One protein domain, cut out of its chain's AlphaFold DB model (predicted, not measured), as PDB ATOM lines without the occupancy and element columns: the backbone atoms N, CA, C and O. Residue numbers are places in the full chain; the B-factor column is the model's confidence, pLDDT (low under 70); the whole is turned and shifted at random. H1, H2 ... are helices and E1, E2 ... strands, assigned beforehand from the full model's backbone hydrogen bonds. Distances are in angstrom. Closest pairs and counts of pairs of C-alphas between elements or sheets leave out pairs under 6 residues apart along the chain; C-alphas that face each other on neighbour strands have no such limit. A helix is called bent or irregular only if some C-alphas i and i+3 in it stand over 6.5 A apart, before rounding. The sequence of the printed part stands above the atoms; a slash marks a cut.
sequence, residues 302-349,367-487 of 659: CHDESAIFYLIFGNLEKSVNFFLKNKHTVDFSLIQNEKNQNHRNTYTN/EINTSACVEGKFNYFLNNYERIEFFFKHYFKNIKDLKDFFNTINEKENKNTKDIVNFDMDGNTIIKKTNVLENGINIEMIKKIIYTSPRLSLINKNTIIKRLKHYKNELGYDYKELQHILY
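This is residues 302 to 349 and 367 to 487 of the 659 residues of an uncharacterized protein of Plasmodium falciparum (isolate HB3) (UniProt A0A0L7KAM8). A cluster of crossed helices is gathered round H1, with a long two-stranded hairpin, E1 and E2, as an arm making one end of the longest axis. Away from this arm, residues 336 to 349, mostly in H3, stick out from the cluster. The printed part has 169 residues, with nine named helices and two named strands in the order H1 H2 H3 H4 H5 E1 E2 H6 H7 H8 H9; the sheet E1 - E2 is antiparallel and the class is mostly helix. The whole is compact, with a radius of gyration of the C-alphas of 17.8 A and spans of 60 by 44 by 38 A.

H1, residues 302 to 314, begins with C-alpha 302 at (271.370, 247.750, 371.200) and is 17.6 A long. H2, residues 316 to 329, is 19.9 A long and irregular, with C-alphas 325 and 328 7.8 A apart. H3, residues 334 to 347, is 19.9 A long. H4, residues 374 to 394, was assigned as one helix by its hydrogen bonds but is bent, with C-alphas 383 and 386 8.3 A apart; its arms are H4a, residues 374 to 383, and H4b, residues 386 to 394. H5 holds residues 399 to 411. E1, residues 415 to 423, is 24.0 A long and E2, residues 429 to 437, 23.1 A. H6 holds residues 443 to 452, H7 454 to 458, H8 461 to 475 and H9 479 to 487, where C-alpha 487 is at (266.801, 265.048, 377.180).

The hub is H4, whose arms are about perpendicular at 90 degrees. H4a touches H2, closest at the C-alphas of Glu 317 and Val 374, 6.1 A. H4a only just touches H8, with 3 pairs of C-alphas within 8 A, closest at Leu 382 and Ile 465, 6.2 A. H4b touches residues 308 to 312 of H1, closest at the C-alphas of Ile 308 and Glu 389, 7.4 A. H1 touches H6 with residues 307 to 311 at a steep tilt of 64 degrees, opposite ways, closest at the C-alphas of Ala 307 and Ile 446, 6.6 A. H9 only just touches H6, with 3 pairs of C-alphas within 8 A, closest at Ile 449 and Tyr 487, 6.1 A. H1 touches H7, closest at the C-alphas of Ser 306 and Ser 457, 5.4 A. H5 is close to H1 but not clearly touching, closest at the C-alphas of Leu 311 and Phe 406, 7.3 A. In the hairpin E1 and E2, N 420 and O 432 are within hydrogen-bond range at 2.9 A. Every O i to N i+4 pair is within range in H1, H3, H4a, H4b, H5, H6, H8 and H9; H2 has 8 of 10, and H7 0 of 1 with 2 of 2 O i to N i+3 pairs.

The farthest C-alphas, of Ser 333 and Asp 426, are 61.0 A apart. Residues 350 to 366 are not printed, and C-alphas 349 and 367 are 39.0 A apart across the cut. The links printed whole are tight. Mean pLDDT of the printed part is 77.4; residues 336 to 349 and 411 to 439 are under 70.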
ATOM      1  N   CYS A 302     271.663 247.052 369.942       74.62
ATOM      2  CA  CYS A 302     271.370 247.750 371.200       74.62
ATOM      3  C   CYS A 302     270.714 249.122 371.004       74.62
ATOM      4  O   CYS A 302     270.065 249.633 371.916       74.62
ATOM      5  N   HIS A 303     270.856 249.718 369.820       75.75
ATOM      6  CA  HIS A 303     270.215 250.982 369.503       75.75
ATOM      7  C   HIS A 303     268.690 250.877 369.499       75.75
ATOM      8  O   HIS A 303     268.056 251.682 370.172       75.75
ATOM      9  N   ASP A 304     268.107 249.878 368.834       78.38
ATOM     10  CA  ASP A 304     266.643 249.761 368.722       78.38
ATOM     11  C   ASP A 304     266.024 249.463 370.087       78.38
ATOM     12  O   ASP A 304     265.048 250.091 370.479       78.38
ATOM     13  N   GLU A 305     266.663 248.596 370.874       81.31
ATOM     14  CA  GLU A 305     266.256 248.343 372.260       81.31
ATOM     15  C   GLU A 305     266.315 249.614 373.115       81.31
ATOM     16  O   GLU A 305     265.425 249.871 373.925       81.31
ATOM     17  N   SER A 306     267.349 250.434 372.918       86.50
ATOM     18  CA  SER A 306     267.480 251.713 373.614       86.50
ATOM     19  C   SER A 306     266.441 252.731 373.139       86.50
ATOM     20  O   SER A 306     265.914 253.473 373.960       86.50
ATOM     21  N   ALA A 307     266.114 252.767 371.842       87.12
ATOM     22  CA  ALA A 307     265.033 253.600 371.318       87.12
ATOM     23  C   ALA A 307     263.703 253.222 371.959       87.12
ATOM     24  O   ALA A 307     263.044 254.099 372.509       87.12
ATOM     25  N   ILE A 308     263.352 251.934 371.957       89.81
ATOM     26  CA  ILE A 308     262.128 251.430 372.591       89.81
ATOM     27  C   ILE A 308     262.104 251.835 374.067       89.81
ATOM     28  O   ILE A 308     261.119 252.405 374.531       89.81
ATOM     29  N   PHE A 309     263.214 251.642 374.789       92.88
ATOM     30  CA  PHE A 309     263.336 252.088 376.176       92.88
ATOM     31  C   PHE A 309     263.035 253.588 376.331       92.88
ATOM     32  O   PHE A 309     262.238 253.959 377.190       92.88
ATOM     33  N   TYR A 310     263.654 254.461 375.525       92.19
ATOM     34  CA  TYR A 310     263.458 255.913 375.642       92.19
ATOM     35  C   TYR A 310     262.085 256.375 375.171       92.19
ATOM     36  O   TYR A 310     261.593 257.361 375.710       92.19
ATOM     37  N   LEU A 311     261.456 255.685 374.221       91.12
ATOM     38  CA  LEU A 311     260.079 255.961 373.816       91.12
ATOM     39  C   LEU A 311     259.112 255.623 374.950       91.12
ATOM     40  O   LEU A 311     258.287 256.459 375.303       91.12
ATOM     41  N   ILE A 312     259.255 254.453 375.576       93.69
ATOM     42  CA  ILE A 312     258.400 254.057 376.702       93.69
ATOM     43  C   ILE A 312     258.650 254.970 377.905       93.69
ATOM     44  O   ILE A 312     257.714 255.541 378.454       93.69
ATOM     45  N   PHE A 313     259.910 255.146 378.314       94.25
ATOM     46  CA  PHE A 313     260.247 256.005 379.450       94.25
ATOM     47  C   PHE A 313     259.877 257.465 379.177       94.25
ATOM     48  O   PHE A 313     259.387 258.149 380.065       94.25
ATOM     49  N   GLY A 314     260.081 257.951 377.956       90.94
ATOM     50  CA  GLY A 314     259.768 259.317 377.560       90.94
ATOM     51  C   GLY A 314     258.281 259.606 377.390       90.94
ATOM     52  O   GLY A 314     257.924 260.772 377.412       90.94
ATOM     53  N   ASN A 315     257.429 258.588 377.252       91.50
ATOM     54  CA  ASN A 315     255.975 258.726 377.094       91.50
ATOM     55  C   ASN A 315     255.235 257.866 378.132       91.50
ATOM     56  O   ASN A 315     254.239 257.207 377.829       91.50
ATOM     57  N   LEU A 316     255.753 257.865 379.363       93.00
ATOM     58  CA  LEU A 316     255.453 256.880 380.402       93.00
ATOM     59  C   LEU A 316     253.957 256.655 380.621       93.00
ATOM     60  O   LEU A 316     253.494 255.519 380.595       93.00
ATOM     61  N   GLU A 317     253.203 257.726 380.855       90.81
ATOM     62  CA  GLU A 317     251.784 257.628 381.183       90.81
ATOM     63  C   GLU A 317     250.979 256.958 380.067       90.81
ATOM     64  O   GLU A 317     250.207 256.029 380.317       90.81
ATOM     65  N   LYS A 318     251.201 257.394 378.827       90.69
ATOM     66  CA  LYS A 318     250.503 256.880 377.649       90.69
ATOM     67  C   LYS A 318     250.904 255.438 377.371       90.69
ATOM     68  O   LYS A 318     250.037 254.602 377.138       90.69
ATOM     69  N   SER A 319     252.198 255.127 377.464       93.06
ATOM     70  CA  SER A 319     252.708 253.772 377.264       93.06
ATOM     71  C   SER A 319     252.167 252.791 378.302       93.06
ATOM     72  O   SER A 319     251.732 251.704 377.931       93.06
ATOM     73  N   VAL A 320     252.142 253.167 379.585       94.19
ATOM     74  CA  VAL A 320     251.592 252.315 380.651       94.19
ATOM     75  C   VAL A 320     250.083 252.148 380.487       94.19
ATOM     76  O   VAL A 320     249.597 251.025 380.546       94.19
ATOM     77  N   ASN A 321     249.334 253.217 380.206       93.31
ATOM     78  CA  ASN A 321     247.889 253.117 379.977       93.31
ATOM     79  C   ASN A 321     247.551 252.221 378.778       93.31
ATOM     80  O   ASN A 321     246.638 251.401 378.859       93.31
ATOM     81  N   PHE A 322     248.289 252.366 377.677       93.75
ATOM     82  CA  PHE A 322     248.109 251.538 376.489       93.75
ATOM     83  C   PHE A 322     248.430 250.066 376.771       93.75
ATOM     84  O   PHE A 322     247.654 249.191 376.393       93.75
ATOM     85  N   PHE A 323     249.522 249.805 377.497       94.44
ATOM     86  CA  PHE A 323     249.879 248.469 377.964       94.44
ATOM     87  C   PHE A 323     248.767 247.859 378.826       94.44
ATOM     88  O   PHE A 323     248.311 246.764 378.531       94.44
ATOM     89  N   LEU A 324     248.271 248.561 379.850       92.44
ATOM     90  CA  LEU A 324     247.248 248.022 380.756       92.44
ATOM     91  C   LEU A 324     245.955 247.643 380.025       92.44
ATOM     92  O   LEU A 324     245.376 246.604 380.326       92.44
ATOM     93  N   LYS A 325     245.536 248.453 379.045       92.88
ATOM     94  CA  LYS A 325     244.334 248.188 378.241       92.88
ATOM     95  C   LYS A 325     244.490 246.972 377.331       92.88
ATOM     96  O   LYS A 325     243.538 246.223 377.159       92.88
ATOM     97  N   ASN A 326     245.678 246.767 376.767       93.56
ATOM     98  CA  ASN A 326     245.889 245.795 375.693       93.56
ATOM     99  C   ASN A 326     246.734 244.583 376.104       93.56
ATOM    100  O   ASN A 326     246.932 243.698 375.280       93.56
ATOM    101  N   LYS A 327     247.230 244.491 377.346       89.19
ATOM    102  CA  LYS A 327     248.161 243.424 377.762       89.19
ATOM    103  C   LYS A 327     247.629 242.007 377.513       89.19
ATOM    104  O   LYS A 327     248.421 241.114 377.261       89.19
ATOM    105  N   HIS A 328     246.312 241.808 377.529       89.38
ATOM    106  CA  HIS A 328     245.668 240.516 377.261       89.38
ATOM    107  C   HIS A 328     245.851 240.011 375.816       89.38
ATOM    108  O   HIS A 328     245.672 238.829 375.559       89.38
ATOM    109  N   THR A 329     246.212 240.891 374.878       91.31
ATOM    110  CA  THR A 329     246.407 240.547 373.457       91.31
ATOM    111  C   THR A 329     247.753 239.880 373.163       91.31
ATOM    112  O   THR A 329     247.970 239.412 372.050       91.31
ATOM    113  N   VAL A 330     248.669 239.848 374.137       89.06
ATOM    114  CA  VAL A 330     250.016 239.288 373.987       89.06
ATOM    115  C   VAL A 330     250.214 238.175 375.009       89.06
ATOM    116  O   VAL A 330     250.037 238.387 376.210       89.06
ATOM    117  N   ASP A 331     250.642 237.002 374.546       85.94
ATOM    118  CA  ASP A 331     250.991 235.895 375.433       85.94
ATOM    119  C   ASP A 331     252.376 236.111 376.070       85.94
ATOM    120  O   ASP A 331     253.423 236.022 375.423       85.94
ATOM    121  N   PHE A 332     252.386 236.388 377.375       85.12
ATOM    122  CA  PHE A 332     253.610 236.603 378.147       85.12
ATOM    123  C   PHE A 332     254.311 235.312 378.584       85.12
ATOM    124  O   PHE A 332     255.449 235.394 379.057       85.12
ATOM    125  N   SER A 333     253.694 234.136 378.421       79.69
ATOM    126  CA  SER A 333     254.333 232.846 378.727       79.69
ATOM    127  C   SER A 333     255.618 232.642 377.903       79.69
ATOM    128  O   SER A 333     256.608 232.072 378.370       79.69
ATOM    129  N   LEU A 334     255.656 233.237 376.706       76.00
ATOM    130  CA  LEU A 334     256.760 233.180 375.754       76.00
ATOM    131  C   LEU A 334     258.023 233.937 376.202       76.00
ATOM    132  O   LEU A 334     259.112 233.645 375.699       76.00
ATOM    133  N   ILE A 335     257.936 234.841 377.190       77.75
ATOM    134  CA  ILE A 335     259.100 235.581 377.721       77.75
ATOM    135  C   ILE A 335     260.210 234.621 378.168       77.75
ATOM    136  O   ILE A 335     261.402 234.885 377.971       77.75
ATOM    137  N   GLN A 336     259.836 233.506 378.797       61.75
ATOM    138  CA  GLN A 336     260.786 232.544 379.349       61.75
ATOM    139  C   GLN A 336     261.487 231.749 378.237       61.75
ATOM    140  O   GLN A 336     262.689 231.487 378.317       61.75
ATOM    141  N   ASN A 337     260.770 231.472 377.145       59.41
ATOM    142  CA  ASN A 337     261.289 230.790 375.961       59.41
ATOM    143  C   ASN A 337     262.269 231.675 375.175       59.41
ATOM    144  O   ASN A 337     263.354 231.211 374.820       59.41
ATOM    145  N   GLU A 338     261.964 232.965 374.991       58.84
ATOM    146  CA  GLU A 338     262.877 233.912 374.334       58.84
ATOM    147  C   GLU A 338     264.159 234.149 375.133       58.84
ATOM    148  O   GLU A 338     265.236 234.295 374.555       58.84
ATOM    149  N   LYS A 339     264.088 234.172 376.469       55.84
ATOM    150  CA  LYS A 339     265.289 234.285 377.313       55.84
ATOM    151  C   LYS A 339     266.177 233.049 377.193       55.84
ATOM    152  O   LYS A 339     267.396 233.188 377.101       55.84
ATOM    153  N   ASN A 340     265.579 231.862 377.103       48.88
ATOM    154  CA  ASN A 340     266.302 230.609 376.897       48.88
ATOM    155  C   ASN A 340     266.930 230.518 375.490       48.88
ATOM    156  O   ASN A 340     268.071 230.067 375.355       48.88
ATOM    157  N   GLN A 341     266.243 231.000 374.448       45.25
ATOM    158  CA  GLN A 341     266.768 231.052 373.077       45.25
ATOM    159  C   GLN A 341     267.821 232.148 372.873       45.25
ATOM    160  O   GLN A 341     268.852 231.888 372.258       45.25
ATOM    161  N   ASN A 342     267.635 233.350 373.428       41.97
ATOM    162  CA  ASN A 342     268.646 234.412 373.382       41.97
ATOM    163  C   ASN A 342     269.902 234.034 374.165       41.97
ATOM    164  O   ASN A 342     271.004 234.391 373.754       41.97
ATOM    165  N   HIS A 343     269.767 233.264 375.247       38.34
ATOM    166  CA  HIS A 343     270.912 232.620 375.876       38.34
ATOM    167  C   HIS A 343     271.592 231.650 374.901       38.34
ATOM    168  O   HIS A 343     272.766 231.844 374.606       38.34
ATOM    169  N   ARG A 344     270.876 230.709 374.271       33.28
ATOM    170  CA  ARG A 344     271.463 229.812 373.249       33.28
ATOM    171  C   ARG A 344     272.147 230.556 372.081       33.28
ATOM    172  O   ARG A 344     273.257 230.182 371.719       33.28
ATOM    173  N   ASN A 345     271.561 231.640 371.564       31.80
ATOM    174  CA  ASN A 345     272.117 232.453 370.467       31.80
ATOM    175  C   ASN A 345     273.263 233.390 370.893       31.80
ATOM    176  O   ASN A 345     274.091 233.775 370.070       31.80
ATOM    177  N   THR A 346     273.344 233.771 372.171       32.31
ATOM    178  CA  THR A 346     274.516 234.494 372.699       32.31
ATOM    179  C   THR A 346     275.688 233.546 372.965       32.31
ATOM    180  O   THR A 346     276.836 233.955 372.801       32.31
ATOM    181  N   TYR A 347     275.418 232.269 373.269       33.69
ATOM    182  CA  TYR A 347     276.435 231.224 373.441       33.69
ATOM    183  C   TYR A 347     277.010 230.668 372.129       33.69
ATOM    184  O   TYR A 347     278.103 230.105 372.154       33.69
ATOM    185  N   THR A 348     276.357 230.865 370.980       31.39
ATOM    186  CA  THR A 348     276.933 230.507 369.670       31.39
ATOM    187  C   THR A 348     277.868 231.578 369.104       31.39
ATOM    188  O   THR A 348     278.632 231.278 368.192       31.39
ATOM    189  N   ASN A 349     277.881 232.798 369.663       36.47
ATOM    190  CA  ASN A 349     278.595 233.933 369.067       36.47
ATOM    191  C   ASN A 349     279.722 234.570 369.898       36.47
ATOM    192  O   ASN A 349     280.231 235.596 369.470       36.47
ATOM    193  N   GLU A 367     249.061 245.275 390.959       70.06
ATOM    194  CA  GLU A 367     248.033 245.870 390.109       70.06
ATOM    195  C   GLU A 367     248.080 247.402 390.182       70.06
ATOM    196  O   GLU A 367     248.312 247.998 391.236       70.06
ATOM    197  N   ILE A 368     247.902 248.050 389.031       83.62
ATOM    198  CA  ILE A 368     247.791 249.504 388.919       83.62
ATOM    199  C   ILE A 368     246.654 249.835 387.952       83.62
ATOM    200  O   ILE A 368     246.500 249.179 386.921       83.62
ATOM    201  N   ASN A 369     245.870 250.863 388.274       79.81
ATOM    202  CA  ASN A 369     244.807 251.360 387.403       79.81
ATOM    203  C   ASN A 369     245.333 252.453 386.449       79.81
ATOM    204  O   ASN A 369     246.290 253.170 386.742       79.81
ATOM    205  N   THR A 370     244.658 252.623 385.317       79.12
ATOM    206  CA  THR A 370     244.842 253.708 384.342       79.12
ATOM    207  C   THR A 370     244.697 255.120 384.931       79.12
ATOM    208  O   THR A 370     245.340 256.047 384.431       79.12
ATOM    209  N   SER A 371     243.931 255.287 386.016       82.38
ATOM    210  CA  SER A 371     243.769 256.549 386.760       82.38
ATOM    211  C   SER A 371     244.920 256.868 387.726       82.38
ATOM    212  O   SER A 371     244.917 257.924 388.353       82.38
ATOM    213  N   ALA A 372     245.909 255.979 387.870       86.88
ATOM    214  CA  ALA A 372     247.028 256.208 388.777       86.88
ATOM    215  C   ALA A 372     247.846 257.451 388.389       86.88
ATOM    216  O   ALA A 372     248.012 257.769 387.208       86.88
ATOM    217  N   CYS A 373     248.428 258.117 389.388       92.00
ATOM    218  CA  CYS A 373     249.306 259.258 389.153       92.00
ATOM    219  C   CYS A 373     250.556 258.860 388.345       92.00
ATOM    220  O   CYS A 373     250.989 257.702 388.355       92.00
ATOM    221  N   VAL A 374     251.183 259.841 387.685       90.44
ATOM    222  CA  VAL A 374     252.407 259.643 386.883       90.44
ATOM    223  C   VAL A 374     253.505 258.944 387.689       90.44
ATOM    224  O   VAL A 374     254.169 258.041 387.186       90.44
ATOM    225  N   GLU A 375     253.649 259.288 388.969       92.75
ATOM    226  CA  GLU A 375     254.658 258.688 389.843       92.75
ATOM    227  C   GLU A 375     254.338 257.226 390.207       92.75
ATOM    228  O   GLU A 375     255.236 256.382 390.294       92.75
ATOM    229  N   GLY A 376     253.052 256.898 390.357       92.06
ATOM    230  CA  GLY A 376     252.568 255.527 390.507       92.06
ATOM    231  C   GLY A 376     252.868 254.699 389.258       92.06
ATOM    232  O   GLY A 376     253.443 253.613 389.354       92.06
ATOM    233  N   LYS A 377     252.588 255.256 388.073       94.31
ATOM    234  CA  LYS A 377     252.932 254.643 386.779       94.31
ATOM    235  C   LYS A 377     254.443 254.488 386.607       94.31
ATOM    236  O   LYS A 377     254.891 253.474 386.078       94.31
ATOM    237  N   PHE A 378     255.244 255.426 387.116       95.31
ATOM    238  CA  PHE A 378     256.702 255.328 387.074       95.31
ATOM    239  C   PHE A 378     257.213 254.176 387.942       95.31
ATOM    240  O   PHE A 378     258.028 253.369 387.491       95.31
ATOM    241  N   ASN A 379     256.685 254.035 389.159       93.62
ATOM    242  CA  ASN A 379     256.987 252.893 390.024       93.62
ATOM    243  C   ASN A 379     256.591 251.563 389.382       93.62
ATOM    244  O   ASN A 379     257.359 250.599 389.431       93.62
ATOM    245  N   TYR A 380     255.417 251.519 388.752       93.81
ATOM    246  CA  TYR A 380     254.963 250.350 388.014       93.81
ATOM    247  C   TYR A 380     255.914 250.008 386.862       93.81
ATOM    248  O   TYR A 380     256.364 248.869 386.765       93.81
ATOM    249  N   PHE A 381     256.299 250.997 386.051       94.94
ATOM    250  CA  PHE A 381     257.280 250.840 384.976       94.94
ATOM    251  C   PHE A 381     258.617 250.294 385.488       94.94
ATOM    252  O   PHE A 381     259.133 249.325 384.940       94.94
ATOM    253  N   LEU A 382     259.166 250.845 386.574       93.31
ATOM    254  CA  LEU A 382     260.450 250.397 387.128       93.31
ATOM    255  C   LEU A 382     260.427 248.940 387.621       93.31
ATOM    256  O   LEU A 382     261.484 248.304 387.703       93.31
ATOM    257  N   ASN A 383     259.256 248.413 387.978       91.38
ATOM    258  CA  ASN A 383     259.094 247.040 388.455       91.38
ATOM    259  C   ASN A 383     258.683 246.064 387.347       91.38
ATOM    260  O   ASN A 383     259.073 244.905 387.410       91.38
ATOM    261  N   ASN A 384     257.979 246.538 386.317       91.44
ATOM    262  CA  ASN A 384     257.397 245.701 385.263       91.44
ATOM    263  C   ASN A 384     257.985 245.964 383.868       91.44
ATOM    264  O   ASN A 384     257.429 245.509 382.870       91.44
ATOM    265  N   TYR A 385     259.112 246.682 383.782       92.12
ATOM    266  CA  TYR A 385     259.710 247.111 382.515       92.12
ATOM    267  C   TYR A 385     259.870 245.976 381.499       92.12
ATOM    268  O   TYR A 385     259.543 246.158 380.332       92.12
ATOM    269  N   GLU A 386     260.332 244.798 381.930       88.75
ATOM    270  CA  GLU A 386     260.569 243.678 381.013       88.75
ATOM    271  C   GLU A 386     259.290 243.226 380.293       88.75
ATOM    272  O   GLU A 386     259.337 242.923 379.106       88.75
ATOM    273  N   ARG A 387     258.142 243.236 380.982       90.06
ATOM    274  CA  ARG A 387     256.849 242.870 380.387       90.06
ATOM    275  C   ARG A 387     256.301 243.969 379.494       90.06
ATOM    276  O   ARG A 387     255.771 243.671 378.431       90.06
ATOM    277  N   ILE A 388     256.466 245.226 379.902       93.00
ATOM    278  CA  ILE A 388     256.067 246.380 379.090       93.00
ATOM    279  C   ILE A 388     256.862 246.384 377.781       93.00
ATOM    280  O   ILE A 388     256.283 246.490 376.707       93.00
ATOM    281  N   GLU A 389     258.183 246.214 377.848       91.44
ATOM    282  CA  GLU A 389     259.028 246.132 376.656       91.44
ATOM    283  C   GLU A 389     258.646 244.941 375.773       91.44
ATOM    284  O   GLU A 389     258.551 245.105 374.560       91.44
ATOM    285  N   PHE A 390     258.419 243.763 376.363       90.38
ATOM    286  CA  PHE A 390     257.985 242.582 375.617       90.38
ATOM    287  C   PHE A 390     256.673 242.846 374.875       90.38
ATOM    288  O   PHE A 390     256.594 242.620 373.674       90.38
ATOM    289  N   PHE A 391     255.680 243.418 375.556       93.50
ATOM    290  CA  PHE A 391     254.423 243.814 374.932       93.50
ATOM    291  C   PHE A 391     254.649 244.745 373.735       93.50
ATOM    292  O   PHE A 391     254.169 244.459 372.647       93.50
ATOM    293  N   PHE A 392     255.435 245.816 373.888       92.06
ATOM    294  CA  PHE A 392     255.687 246.753 372.785       92.06
ATOM    295  C   PHE A 392     256.465 246.133 371.614       92.06
ATOM    296  O   PHE A 392     256.366 246.634 370.498       92.06
ATOM    297  N   LYS A 393     257.226 245.057 371.842       87.94
ATOM    298  CA  LYS A 393     257.919 244.319 370.774       87.94
ATOM    299  C   LYS A 393     257.015 243.355 370.008       87.94
ATOM    300  O   LYS A 393     257.294 243.116 368.842       87.94
ATOM    301  N   HIS A 394     255.982 242.818 370.655       89.19
ATOM    302  CA  HIS A 394     255.163 241.722 370.117       89.19
ATOM    303  C   HIS A 394     253.733 242.123 369.752       89.19
ATOM    304  O   HIS A 394     253.091 241.447 368.960       89.19
ATOM    305  N   TYR A 395     253.230 243.231 370.298       92.06
ATOM    306  CA  TYR A 395     251.901 243.750 369.974       92.06
ATOM    307  C   TYR A 395     251.824 244.297 368.543       92.06
ATOM    308  O   TYR A 395     250.835 244.106 367.838       92.06
ATOM    309  N   PHE A 396     252.867 245.004 368.110       89.25
ATOM    310  CA  PHE A 396     252.923 245.595 366.779       89.25
ATOM    311  C   PHE A 396     253.462 244.576 365.778       89.25
ATOM    312  O   PHE A 396     254.493 243.954 366.022       89.25
ATOM    313  N   LYS A 397     252.782 244.434 364.634       81.62
ATOM    314  CA  LYS A 397     253.154 243.464 363.590       81.62
ATOM    315  C   LYS A 397     254.544 243.743 363.019       81.62
ATOM    316  O   LYS A 397     255.253 242.821 362.631       81.62
ATOM    317  N   ASN A 398     254.922 245.017 362.946       82.88
ATOM    318  CA  ASN A 398     256.233 245.465 362.499       82.88
ATOM    319  C   ASN A 398     256.682 246.719 363.281       82.88
ATOM    320  O   ASN A 398     255.914 247.341 364.020       82.88
ATOM    321  N   ILE A 399     257.951 247.100 363.119       78.38
ATOM    322  CA  ILE A 399     258.546 248.247 363.825       78.38
ATOM    323  C   ILE A 399     257.978 249.587 363.307       78.38
ATOM    324  O   ILE A 399     257.896 250.549 364.077       78.38
ATOM    325  N   LYS A 400     257.494 249.647 362.060       83.94
ATOM    326  CA  LYS A 400     256.828 250.829 361.493       83.94
ATOM    327  C   LYS A 400     255.530 251.157 362.236       83.94
ATOM    328  O   LYS A 400     255.330 252.311 362.594       83.94
ATOM    329  N   ASP A 401     254.714 250.166 362.576       87.94
ATOM    330  CA  ASP A 401     253.470 250.386 363.323       87.94
ATOM    331  C   ASP A 401     253.763 250.919 364.740       87.94
ATOM    332  O   ASP A 401     253.107 251.842 365.227       87.94
ATOM    333  N   LEU A 402     254.810 250.393 365.389       87.69
ATOM    334  CA  LEU A 402     255.297 250.881 366.685       87.69
ATOM    335  C   LEU A 402     255.765 252.343 366.593       87.69
ATOM    336  O   LEU A 402     255.492 253.163 367.472       87.69
ATOM    337  N   LYS A 403     256.474 252.677 365.514       84.75
ATOM    338  CA  LYS A 403     256.942 254.032 365.218       84.75
ATOM    339  C   LYS A 403     255.767 254.994 365.031       84.75
ATOM    340  O   LYS A 403     255.753 256.068 365.638       84.75
ATOM    341  N   ASP A 404     254.792 254.602 364.221       86.88
ATOM    342  CA  ASP A 404     253.619 255.407 363.891       86.88
ATOM    343  C   ASP A 404     252.733 255.620 365.123       86.88
ATOM    344  O   ASP A 404     252.260 256.733 365.357       86.88
ATOM    345  N   PHE A 405     252.627 254.616 365.997       89.31
ATOM    346  CA  PHE A 405     252.002 254.756 367.311       89.31
ATOM    347  C   PHE A 405     252.639 255.882 368.143       89.31
ATOM    348  O   PHE A 405     251.935 256.781 368.611       89.31
ATOM    349  N   PHE A 406     253.969 255.886 368.300       86.69
ATOM    350  CA  PHE A 406     254.649 256.935 369.071       86.69
ATOM    351  C   PHE A 406     254.605 258.305 368.385       86.69
ATOM    352  O   PHE A 406     254.538 259.320 369.077       86.69
ATOM    353  N   ASN A 407     254.619 258.371 367.054       83.00
ATOM    354  CA  ASN A 407     254.454 259.635 366.333       83.00
ATOM    355  C   ASN A 407     253.056 260.219 366.552       83.00
ATOM    356  O   ASN A 407     252.942 261.362 366.988       83.00
ATOM    357  N   THR A 408     252.015 259.405 366.380       83.94
ATOM    358  CA  THR A 408     250.614 259.808 366.575       83.94
ATOM    359  C   THR A 408     250.368 260.319 367.996       83.94
ATOM    360  O   THR A 408     249.670 261.308 368.212       83.94
ATOM    361  N   ILE A 409     250.971 259.663 368.991       81.69
ATOM    362  CA  ILE A 409     250.897 260.075 370.397       81.69
ATOM    363  C   ILE A 409     251.523 261.455 370.652       81.69
ATOM    364  O   ILE A 409     251.060 262.174 371.543       81.69
ATOM    365  N   ASN A 410     252.571 261.801 369.904       76.75
ATOM    366  CA  ASN A 410     253.320 263.046 370.056       76.75
ATOM    367  C   ASN A 410     252.744 264.193 369.213       76.75
ATOM    368  O   ASN A 410     252.825 265.341 369.627       76.75
ATOM    369  N   GLU A 411     252.162 263.917 368.043       69.12
ATOM    370  CA  GLU A 411     251.527 264.936 367.189       69.12
ATOM    371  C   GLU A 411     250.288 265.560 367.825       69.12
ATOM    372  O   GLU A 411     250.007 266.733 367.596       69.12
ATOM    373  N   LYS A 412     249.588 264.800 368.671       64.06
ATOM    374  CA  LYS A 412     248.463 265.294 369.474       64.06
ATOM    375  C   LYS A 412     248.888 266.241 370.604       64.06
ATOM    376  O   LYS A 412     248.022 266.776 371.287       64.06
ATOM    377  N   GLU A 413     250.189 266.437 370.829       63.62
ATOM    378  CA  GLU A 413     250.702 267.423 371.781       63.62
ATOM    379  C   GLU A 413     251.123 268.708 371.071       63.62
ATOM    380  O   GLU A 413     251.861 268.683 370.081       63.62
ATOM    381  N   ASN A 414     250.692 269.846 371.617       53.41
ATOM    382  CA  ASN A 414     251.092 271.161 371.136       53.41
ATOM    383  C   ASN A 414     252.625 271.281 371.146       53.41
ATOM    384  O   ASN A 414     253.288 271.195 372.183       53.41
ATOM    385  N   LYS A 415     253.207 271.466 369.956       58.00
ATOM    386  CA  LYS A 415     254.643 271.692 369.776       58.00
ATOM    387  C   LYS A 415     254.969 273.113 370.223       58.00
ATOM    388  O   LYS A 415     254.899 274.041 369.421       58.00
ATOM    389  N   ASN A 416     255.382 273.291 371.473       55.84
ATOM    390  CA  ASN A 416     255.953 274.569 371.876       55.84
ATOM    391  C   ASN A 416     257.326 274.749 371.223       55.84
ATOM    392  O   ASN A 416     258.217 273.893 371.296       55.84
ATOM    393  N   THR A 417     257.504 275.893 370.573       54.59
ATOM    394  CA  THR A 417     258.809 276.323 370.085       54.59
ATOM    395  C   THR A 417     259.579 276.903 371.265       54.59
ATOM    396  O   THR A 417     259.159 277.874 371.887       54.59
ATOM    397  N   LYS A 418     260.704 276.278 371.627       50.28
ATOM    398  CA  LYS A 418     261.658 276.872 372.567       50.28
ATOM    399  C   LYS A 418     262.804 277.493 371.797       50.28
ATOM    400  O   LYS A 418     263.499 276.811 371.039       50.28
ATOM    401  N   ASP A 419     263.025 278.764 372.071       45.44
ATOM    402  CA  ASP A 419     264.193 279.514 371.651       45.44
ATOM    403  C   ASP A 419     265.382 279.111 372.529       45.44
ATOM    404  O   ASP A 419     265.540 279.556 373.666       45.44
ATOM    405  N   ILE A 420     266.227 278.210 372.025       44.88
ATOM    406  CA  ILE A 420     267.506 277.924 372.674       44.88
ATOM    407  C   ILE A 420     268.456 279.056 372.313       44.88
ATOM    408  O   ILE A 420     269.029 279.063 371.224       44.88
ATOM    409  N   VAL A 421     268.651 279.983 373.245       43.62
ATOM    410  CA  VAL A 421     269.696 281.000 373.143       43.62
ATOM    411  C   VAL A 421     271.054 280.310 373.271       43.62
ATOM    412  O   VAL A 421     271.484 279.898 374.347       43.62
ATOM    413  N   ASN A 422     271.715 280.123 372.139       39.56
ATOM    414  CA  ASN A 422     273.140 279.853 372.067       39.56
ATOM    415  C   ASN A 422     273.886 281.169 371.878       39.56
ATOM    416  O   ASN A 422     273.283 282.204 371.622       39.56
ATOM    417  N   PHE A 423     275.206 281.113 371.974       39.56
ATOM    418  CA  PHE A 423     276.065 282.239 371.647       39.56
ATOM    419  C   PHE A 423     277.008 281.808 370.528       39.56
ATOM    420  O   PHE A 423     277.521 280.682 370.557       39.56
ATOM    421  N   ASP A 424     277.184 282.657 369.520       38.78
ATOM    422  CA  ASP A 424     278.216 282.446 368.512       38.78
ATOM    423  C   ASP A 424     279.617 282.674 369.112       38.78
ATOM    424  O   ASP A 424     279.792 282.950 370.302       38.78
ATOM    425  N   MET A 425     280.645 282.498 368.284       30.72
ATOM    426  CA  MET A 425     282.038 282.690 368.703       30.72
ATOM    427  C   MET A 425     282.357 284.148 369.071       30.72
ATOM    428  O   MET A 425     283.365 284.376 369.740       30.72
ATOM    429  N   ASP A 426     281.505 285.087 368.661       37.62
ATOM    430  CA  ASP A 426     281.636 286.525 368.871       37.62
ATOM    431  C   ASP A 426     280.773 287.012 370.056       37.62
ATOM    432  O   ASP A 426     280.858 288.169 370.455       37.62
ATOM    433  N   GLY A 427     280.011 286.108 370.690       32.72
ATOM    434  CA  GLY A 427     279.167 286.393 371.850       32.72
ATOM    435  C   GLY A 427     277.753 286.863 371.505       32.72
ATOM    436  O   GLY A 427     277.006 287.210 372.418       32.72
ATOM    437  N   ASN A 428     277.353 286.837 370.232       43.44
ATOM    438  CA  ASN A 428     275.997 287.185 369.818       43.44
ATOM    439  C   ASN A 428     275.035 286.042 370.124       43.44
ATOM    440  O   ASN A 428     275.350 284.867 369.918       43.44
ATOM    441  N   THR A 429     273.830 286.380 370.570       38.94
ATOM    442  CA  THR A 429     272.756 285.415 370.810       38.94
ATOM    443  C   THR A 429     272.297 284.766 369.503       38.94
ATOM    444  O   THR A 429     271.634 285.396 368.682       38.94
ATOM    445  N   ILE A 430     272.593 283.481 369.324       42.84
ATOM    446  CA  ILE A 430     271.976 282.625 368.310       42.84
ATOM    447  C   ILE A 430     270.718 282.011 368.919       42.84
ATOM    448  O   ILE A 430     270.803 281.080 369.720       42.84
ATOM    449  N   ILE A 431     269.544 282.458 368.495       48.62
ATOM    450  CA  ILE A 431     268.288 281.826 368.894       48.62
ATOM    451  C   ILE A 431     268.041 280.604 368.007       48.62
ATOM    452  O   ILE A 431     267.730 280.716 366.822       48.62
ATOM    453  N   LYS A 432     268.203 279.406 368.570       48.03
ATOM    454  CA  LYS A 432     267.910 278.148 367.887       48.03
ATOM    455  C   LYS A 432     266.524 277.670 368.303       48.03
ATOM    456  O   LYS A 432     266.368 277.113 369.387       48.03
ATOM    457  N   LYS A 433     265.537 277.857 367.427       45.81
ATOM    458  CA  LYS A 433     264.188 277.307 367.602       45.81
ATOM    459  C   LYS A 433     264.257 275.782 367.603       45.81
ATOM    460  O   LYS A 433     264.617 275.169 366.599       45.81
ATOM    461  N   THR A 434     263.947 275.160 368.733       50.25
ATOM    462  CA  THR A 434     263.726 273.714 368.812       50.25
ATOM    463  C   THR A 434     262.291 273.455 369.211       50.25
ATOM    464  O   THR A 434     261.836 273.973 370.231       50.25
ATOM    465  N   ASN A 435     261.603 272.625 368.434       55.22
ATOM    466  CA  ASN A 435     260.318 272.070 368.833       55.22
ATOM    467  C   ASN A 435     260.581 271.145 370.023       55.22
ATOM    468  O   ASN A 435     261.291 270.145 369.890       55.22
ATOM    469  N   VAL A 436     260.080 271.511 371.199       56.50
ATOM    470  CA  VAL A 436     260.160 270.674 372.395       56.50
ATOM    471  C   VAL A 436     258.734 270.280 372.727       56.50
ATOM    472  O   VAL A 436     257.896 271.143 372.967       56.50
ATOM    473  N   LEU A 437     258.461 268.976 372.697       62.16
ATOM    474  CA  LEU A 437     257.196 268.442 373.189       62.16
ATOM    475  C   LEU A 437     257.069 268.790 374.672       62.16
ATOM    476  O   LEU A 437     258.040 268.630 375.419       62.16
ATOM    477  N   GLU A 438     255.901 269.275 375.089       59.94
ATOM    478  CA  GLU A 438     255.646 269.561 376.502       59.94
ATOM    479  C   GLU A 438     255.753 268.287 377.349       59.94
ATOM    480  O   GLU A 438     256.361 268.338 378.418       59.94
ATOM    481  N   ASN A 439     255.247 267.145 376.854       68.44
ATOM    482  CA  ASN A 439     255.141 265.901 377.618       68.44
ATOM    483  C   ASN A 439     255.474 264.656 376.777       68.44
ATOM    484  O   ASN A 439     254.659 263.752 376.607       68.44
ATOM    485  N   GLY A 440     256.711 264.528 376.302       79.75
ATOM    486  CA  GLY A 440     257.053 263.343 375.524       79.75
ATOM    487  C   GLY A 440     258.484 263.278 375.037       79.75
ATOM    488  O   GLY A 440     259.267 264.223 375.156       79.75
ATOM    489  N   ILE A 441     258.822 262.138 374.442       86.19
ATOM    490  CA  ILE A 441     260.036 261.984 373.642       86.19
ATOM    491  C   ILE A 441     259.642 261.339 372.316       86.19
ATOM    492  O   ILE A 441     259.164 260.205 372.287       86.19
ATOM    493  N   ASN A 442     259.882 262.054 371.216       86.12
ATOM    494  CA  ASN A 442     259.737 261.522 369.865       86.12
ATOM    495  C   ASN A 442     261.065 260.968 369.319       86.12
ATOM    496  O   ASN A 442     262.128 261.043 369.945       86.12
ATOM    497  N   ILE A 443     261.013 260.431 368.105       83.81
ATOM    498  CA  ILE A 443     262.158 259.786 367.454       83.81
ATOM    499  C   ILE A 443     263.297 260.776 367.185       83.81
ATOM    500  O   ILE A 443     264.465 260.436 367.372       83.81
ATOM    501  N   GLU A 444     262.992 262.013 366.789       81.44
ATOM    502  CA  GLU A 444     264.014 263.042 366.560       81.44
ATOM    503  C   GLU A 444     264.754 263.400 367.854       81.44
ATOM    504  O   GLU A 444     265.983 263.533 367.875       81.44
ATOM    505  N   MET A 445     264.025 263.483 368.967       85.50
ATOM    506  CA  MET A 445     264.597 263.706 370.291       85.50
ATOM    507  C   MET A 445     265.487 262.531 370.717       85.50
ATOM    508  O   MET A 445     266.565 262.761 371.264       85.50
ATOM    509  N   ILE A 446     265.115 261.285 370.408       86.62
ATOM    510  CA  ILE A 446     265.963 260.105 370.660       86.62
ATOM    511  C   ILE A 446     267.245 260.155 369.834       86.62
ATOM    512  O   ILE A 446     268.331 259.918 370.375       86.62
ATOM    513  N   LYS A 447     267.153 260.524 368.550       82.81
ATOM    514  CA  LYS A 447     268.334 260.741 367.705       82.81
ATOM    515  C   LYS A 447     269.261 261.781 368.335       82.81
ATOM    516  O   LYS A 447     270.459 261.530 368.444       82.81
ATOM    517  N   LYS A 448     268.723 262.896 368.845       84.69
ATOM    518  CA  LYS A 448     269.495 263.917 369.580       84.69
ATOM    519  C   LYS A 448     270.134 263.362 370.861       84.69
ATOM    520  O   LYS A 448     271.309 263.634 371.116       84.69
ATOM    521  N   ILE A 449     269.394 262.591 371.661       87.06
ATOM    522  CA  ILE A 449     269.867 261.978 372.915       87.06
ATOM    523  C   ILE A 449     271.064 261.067 372.647       87.06
ATOM    524  O   ILE A 449     272.121 261.227 373.265       87.06
ATOM    525  N   ILE A 450     270.928 260.154 371.687       81.88
ATOM    526  CA  ILE A 450     271.983 259.205 371.321       81.88
ATOM    527  C   ILE A 450     273.140 259.927 370.645       81.88
ATOM    528  O   ILE A 450     274.292 259.615 370.934       81.88
ATOM    529  N   TYR A 451     272.871 260.971 369.858       78.06
ATOM    530  CA  TYR A 451     273.930 261.815 369.319       78.06
ATOM    531  C   TYR A 451     274.783 262.461 370.414       78.06
ATOM    532  O   TYR A 451     276.013 262.485 370.355       78.06
ATOM    533  N   THR A 452     274.113 262.951 371.451       81.25
ATOM    534  CA  THR A 452     274.729 263.660 372.572       81.25
ATOM    535  C   THR A 452     275.449 262.702 373.528       81.25
ATOM    536  O   THR A 452     276.508 263.033 374.070       81.25
ATOM    537  N   SER A 453     274.916 261.495 373.727       84.12
ATOM    538  CA  SER A 453     275.506 260.451 374.567       84.12
ATOM    539  C   SER A 453     275.423 259.078 373.895       84.12
ATOM    540  O   SER A 453     274.612 258.239 374.292       84.12
ATOM    541  N   PRO A 454     276.317 258.778 372.939       79.38
ATOM    542  CA  PRO A 454     276.263 257.515 372.203       79.38
ATOM    543  C   PRO A 454     276.419 256.315 373.136       79.38
ATOM    544  O   PRO A 454     275.792 255.278 372.979       79.38
ATOM    545  N   ARG A 455     277.268 256.456 374.162       79.56
ATOM    546  CA  ARG A 455     277.519 255.393 375.145       79.56
ATOM    547  C   ARG A 455     276.264 254.952 375.875       79.56
ATOM    548  O   ARG A 455     276.262 253.850 376.407       79.56
ATOM    549  N   LEU A 456     275.257 255.815 375.945       85.25
ATOM    550  CA  LEU A 456     274.025 255.515 376.638       85.25
ATOM    551  C   LEU A 456     273.284 254.342 375.974       85.25
ATOM    552  O   LEU A 456     272.830 253.460 376.695       85.25
ATOM    553  N   SER A 457     273.290 254.252 374.638       80.75
ATOM    554  CA  SER A 457     272.655 253.145 373.906       80.75
ATOM    555  C   SER A 457     273.416 251.818 373.989       80.75
ATOM    556  O   SER A 457     272.942 250.794 373.516       80.75
ATOM    557  N   LEU A 458     274.624 251.828 374.558       79.06
ATOM    558  CA  LEU A 458     275.428 250.625 374.805       79.06
ATOM    559  C   LEU A 458     275.243 250.090 376.228       79.06
ATOM    560  O   LEU A 458     275.874 249.104 376.611       79.06
ATOM    561  N   ILE A 459     274.458 250.777 377.056       83.12
ATOM    562  CA  ILE A 459     274.233 250.382 378.439       83.12
ATOM    563  C   ILE A 459     272.980 249.535 378.483       83.12
ATOM    564  O   ILE A 459     271.924 249.931 378.008       83.12
ATOM    565  N   ASN A 460     273.106 248.375 379.115       83.88
ATOM    566  CA  ASN A 460     271.981 247.483 379.317       83.88
ATOM    567  C   ASN A 460     270.833 248.224 380.032       83.88
ATOM    568  O   ASN A 460     271.042 248.820 381.094       83.88
ATOM    569  N   LYS A 461     269.621 248.135 379.476       85.88
ATOM    570  CA  LYS A 461     268.389 248.716 380.028       85.88
ATOM    571  C   LYS A 461     268.181 248.407 381.513       85.88
ATOM    572  O   LYS A 461     267.892 249.315 382.284       85.88
ATOM    573  N   ASN A 462     268.494 247.193 381.972       86.00
ATOM    574  CA  ASN A 462     268.386 246.801 383.382       86.00
ATOM    575  C   ASN A 462     269.353 247.596 384.270       86.00
ATOM    576  O   ASN A 462     269.060 247.895 385.428       86.00
ATOM    577  N   THR A 463     270.509 247.987 383.729       88.12
ATOM    578  CA  THR A 463     271.439 248.888 384.420       88.12
ATOM    579  C   THR A 463     270.877 250.308 384.497       88.12
ATOM    580  O   THR A 463     271.031 250.952 385.534       88.12
ATOM    581  N   ILE A 464     270.208 250.793 383.446       89.94
ATOM    582  CA  ILE A 464     269.538 252.104 383.450       89.94
ATOM    583  C   ILE A 464     268.367 252.104 384.442       89.94
ATOM    584  O   ILE A 464     268.280 253.015 385.259       89.94
ATOM    585  N   ILE A 465     267.541 251.055 384.474       91.69
ATOM    586  CA  ILE A 465     266.450 250.893 385.451       91.69
ATOM    587  C   ILE A 465     266.980 250.900 386.889       91.69
ATOM    588  O   ILE A 465     266.454 251.619 387.737       91.69
ATOM    589  N   LYS A 466     268.062 250.160 387.179       89.81
ATOM    590  CA  LYS A 466     268.709 250.188 388.505       89.81
ATOM    591  C   LYS A 466     269.169 251.597 388.888       89.81
ATOM    592  O   LYS A 466     269.044 251.990 390.044       89.81
ATOM    593  N   ARG A 467     269.694 252.357 387.924       90.00
ATOM    594  CA  ARG A 467     270.101 253.754 388.128       90.00
ATOM    595  C   ARG A 467     268.900 254.657 388.392       90.00
ATOM    596  O   ARG A 467     268.944 255.403 389.357       90.00
ATOM    597  N   LEU A 468     267.824 254.533 387.615       92.19
ATOM    598  CA  LEU A 468     266.579 255.274 387.828       92.19
ATOM    599  C   LEU A 468     265.998 255.021 389.226       92.19
ATOM    600  O   LEU A 468     265.704 255.980 389.931       92.19
ATOM    601  N   LYS A 469     265.931 253.754 389.668       91.56
ATOM    602  CA  LYS A 469     265.519 253.396 391.040       91.56
ATOM    603  C   LYS A 469     266.384 254.091 392.091       91.56
ATOM    604  O   LYS A 469     265.863 254.649 393.046       91.56
ATOM    605  N   HIS A 470     267.702 254.084 391.898       87.62
ATOM    606  CA  HIS A 470     268.633 254.756 392.803       87.62
ATOM    607  C   HIS A 470     268.421 256.277 392.833       87.62
ATOM    608  O   HIS A 470     268.380 256.855 393.911       87.62
ATOM    609  N   TYR A 471     268.255 256.931 391.680       88.62
ATOM    610  CA  TYR A 471     268.032 258.383 391.618       88.62
ATOM    611  C   TYR A 471     266.724 258.797 392.270       88.62
ATOM    612  O   TYR A 471     266.688 259.790 392.988       88.62
ATOM    613  N   LYS A 472     265.669 258.019 392.046       90.06
ATOM    614  CA  LYS A 472     264.381 258.246 392.679       90.06
ATOM    615  C   LYS A 472     264.486 258.093 394.199       90.06
ATOM    616  O   LYS A 472     264.184 259.025 394.931       90.06
ATOM    617  N   ASN A 473     264.956 256.938 394.666       88.38
ATOM    618  CA  ASN A 473     264.864 256.577 396.083       88.38
ATOM    619  C   ASN A 473     265.897 257.298 396.961       88.38
ATOM    620  O   ASN A 473     265.587 257.639 398.094       88.38
ATOM    621  N   GLU A 474     267.114 257.527 396.459       82.38
ATOM    622  CA  GLU A 474     268.216 258.070 397.271       82.38
ATOM    623  C   GLU A 474     268.459 259.563 397.024       82.38
ATOM    624  O   GLU A 474     268.978 260.253 397.895       82.38
ATOM    625  N   LEU A 475     268.131 260.068 395.829       83.69
ATOM    626  CA  LEU A 475     268.344 261.477 395.465       83.69
ATOM    627  C   LEU A 475     267.032 262.263 395.333       83.69
ATOM    628  O   LEU A 475     267.074 263.473 395.120       83.69
ATOM    629  N   GLY A 476     265.881 261.595 395.462       88.12
ATOM    630  CA  GLY A 476     264.568 262.235 395.448       88.12
ATOM    631  C   GLY A 476     264.212 262.874 394.109       88.12
ATOM    632  O   GLY A 476     263.568 263.923 394.111       88.12
ATOM    633  N   TYR A 477     264.672 262.307 392.989       91.12
ATOM    634  CA  TYR A 477     264.235 262.759 391.668       91.12
ATOM    635  C   TYR A 477     262.869 262.179 391.307       91.12
ATOM    636  O   TYR A 477     262.689 260.958 391.363       91.12
ATOM    637  N   ASP A 478     261.953 263.035 390.866       92.50
ATOM    638  CA  ASP A 478     260.687 262.592 390.285       92.50
ATOM    639  C   ASP A 478     260.838 262.188 388.805       92.50
ATOM    640  O   ASP A 478     261.892 262.355 388.172       92.50
ATOM    641  N   TYR A 479     259.776 261.612 388.237       93.50
ATOM    642  CA  TYR A 479     259.765 261.217 386.832       93.50
ATOM    643  C   TYR A 479     260.063 262.376 385.862       93.50
ATOM    644  O   TYR A 479     260.877 262.210 384.946       93.50
ATOM    645  N   LYS A 480     259.430 263.541 386.055       90.56
ATOM    646  CA  LYS A 480     259.544 264.690 385.145       90.56
ATOM    647  C   LYS A 480     260.964 265.256 385.165       90.56
ATOM    648  O   LYS A 480     261.531 265.544 384.111       90.56
ATOM    649  N   GLU A 481     261.579 265.342 386.341       90.94
ATOM    650  CA  GLU A 481     262.974 265.736 386.513       90.94
ATOM    651  C   GLU A 481     263.912 264.772 385.767       90.94
ATOM    652  O   GLU A 481     264.791 265.210 385.019       90.94
ATOM    653  N   LEU A 482     263.717 263.456 385.897       93.00
ATOM    654  CA  LEU A 482     264.547 262.454 385.214       93.00
ATOM    655  C   LEU A 482     264.360 262.466 383.694       93.00
ATOM    656  O   LEU A 482     265.342 262.323 382.961       93.00
ATOM    657  N   GLN A 483     263.134 262.666 383.215       91.38
ATOM    658  CA  GLN A 483     262.831 262.843 381.795       91.38
ATOM    659  C   GLN A 483     263.532 264.096 381.243       91.38
ATOM    660  O   GLN A 483     264.206 264.036 380.210       91.38
ATOM    661  N   HIS A 484     263.478 265.209 381.978       87.69
ATOM    662  CA  HIS A 484     264.172 266.445 381.623       87.69
ATOM    663  C   HIS A 484     265.702 266.274 381.610       87.69
ATOM    664  O   HIS A 484     266.385 266.763 380.702       87.69
ATOM    665  N   ILE A 485     266.265 265.538 382.578       90.44
ATOM    666  CA  ILE A 485     267.695 265.199 382.607       90.44
ATOM    667  C   ILE A 485     268.064 264.307 381.423       90.44
ATOM    668  O   ILE A 485     269.131 264.498 380.842       90.44
ATOM    669  N   LEU A 486     267.213 263.356 381.029       91.38
ATOM    670  CA  LEU A 486     267.494 262.463 379.903       91.38
ATOM    671  C   LEU A 486     267.645 263.261 378.611       91.38
ATOM    672  O   LEU A 486     268.598 263.041 377.867       91.38
ATOM    673  N   TYR A 487     266.751 264.218 378.376       88.19
ATOM    674  CA  TYR A 487     266.801 265.048 377.180       88.19
ATOM    675  C   TYR A 487     268.018 265.988 377.155       88.19
ATOM    676  O   TYR A 487     268.707 266.093 376.138       88.19
TER     677      TYR A 487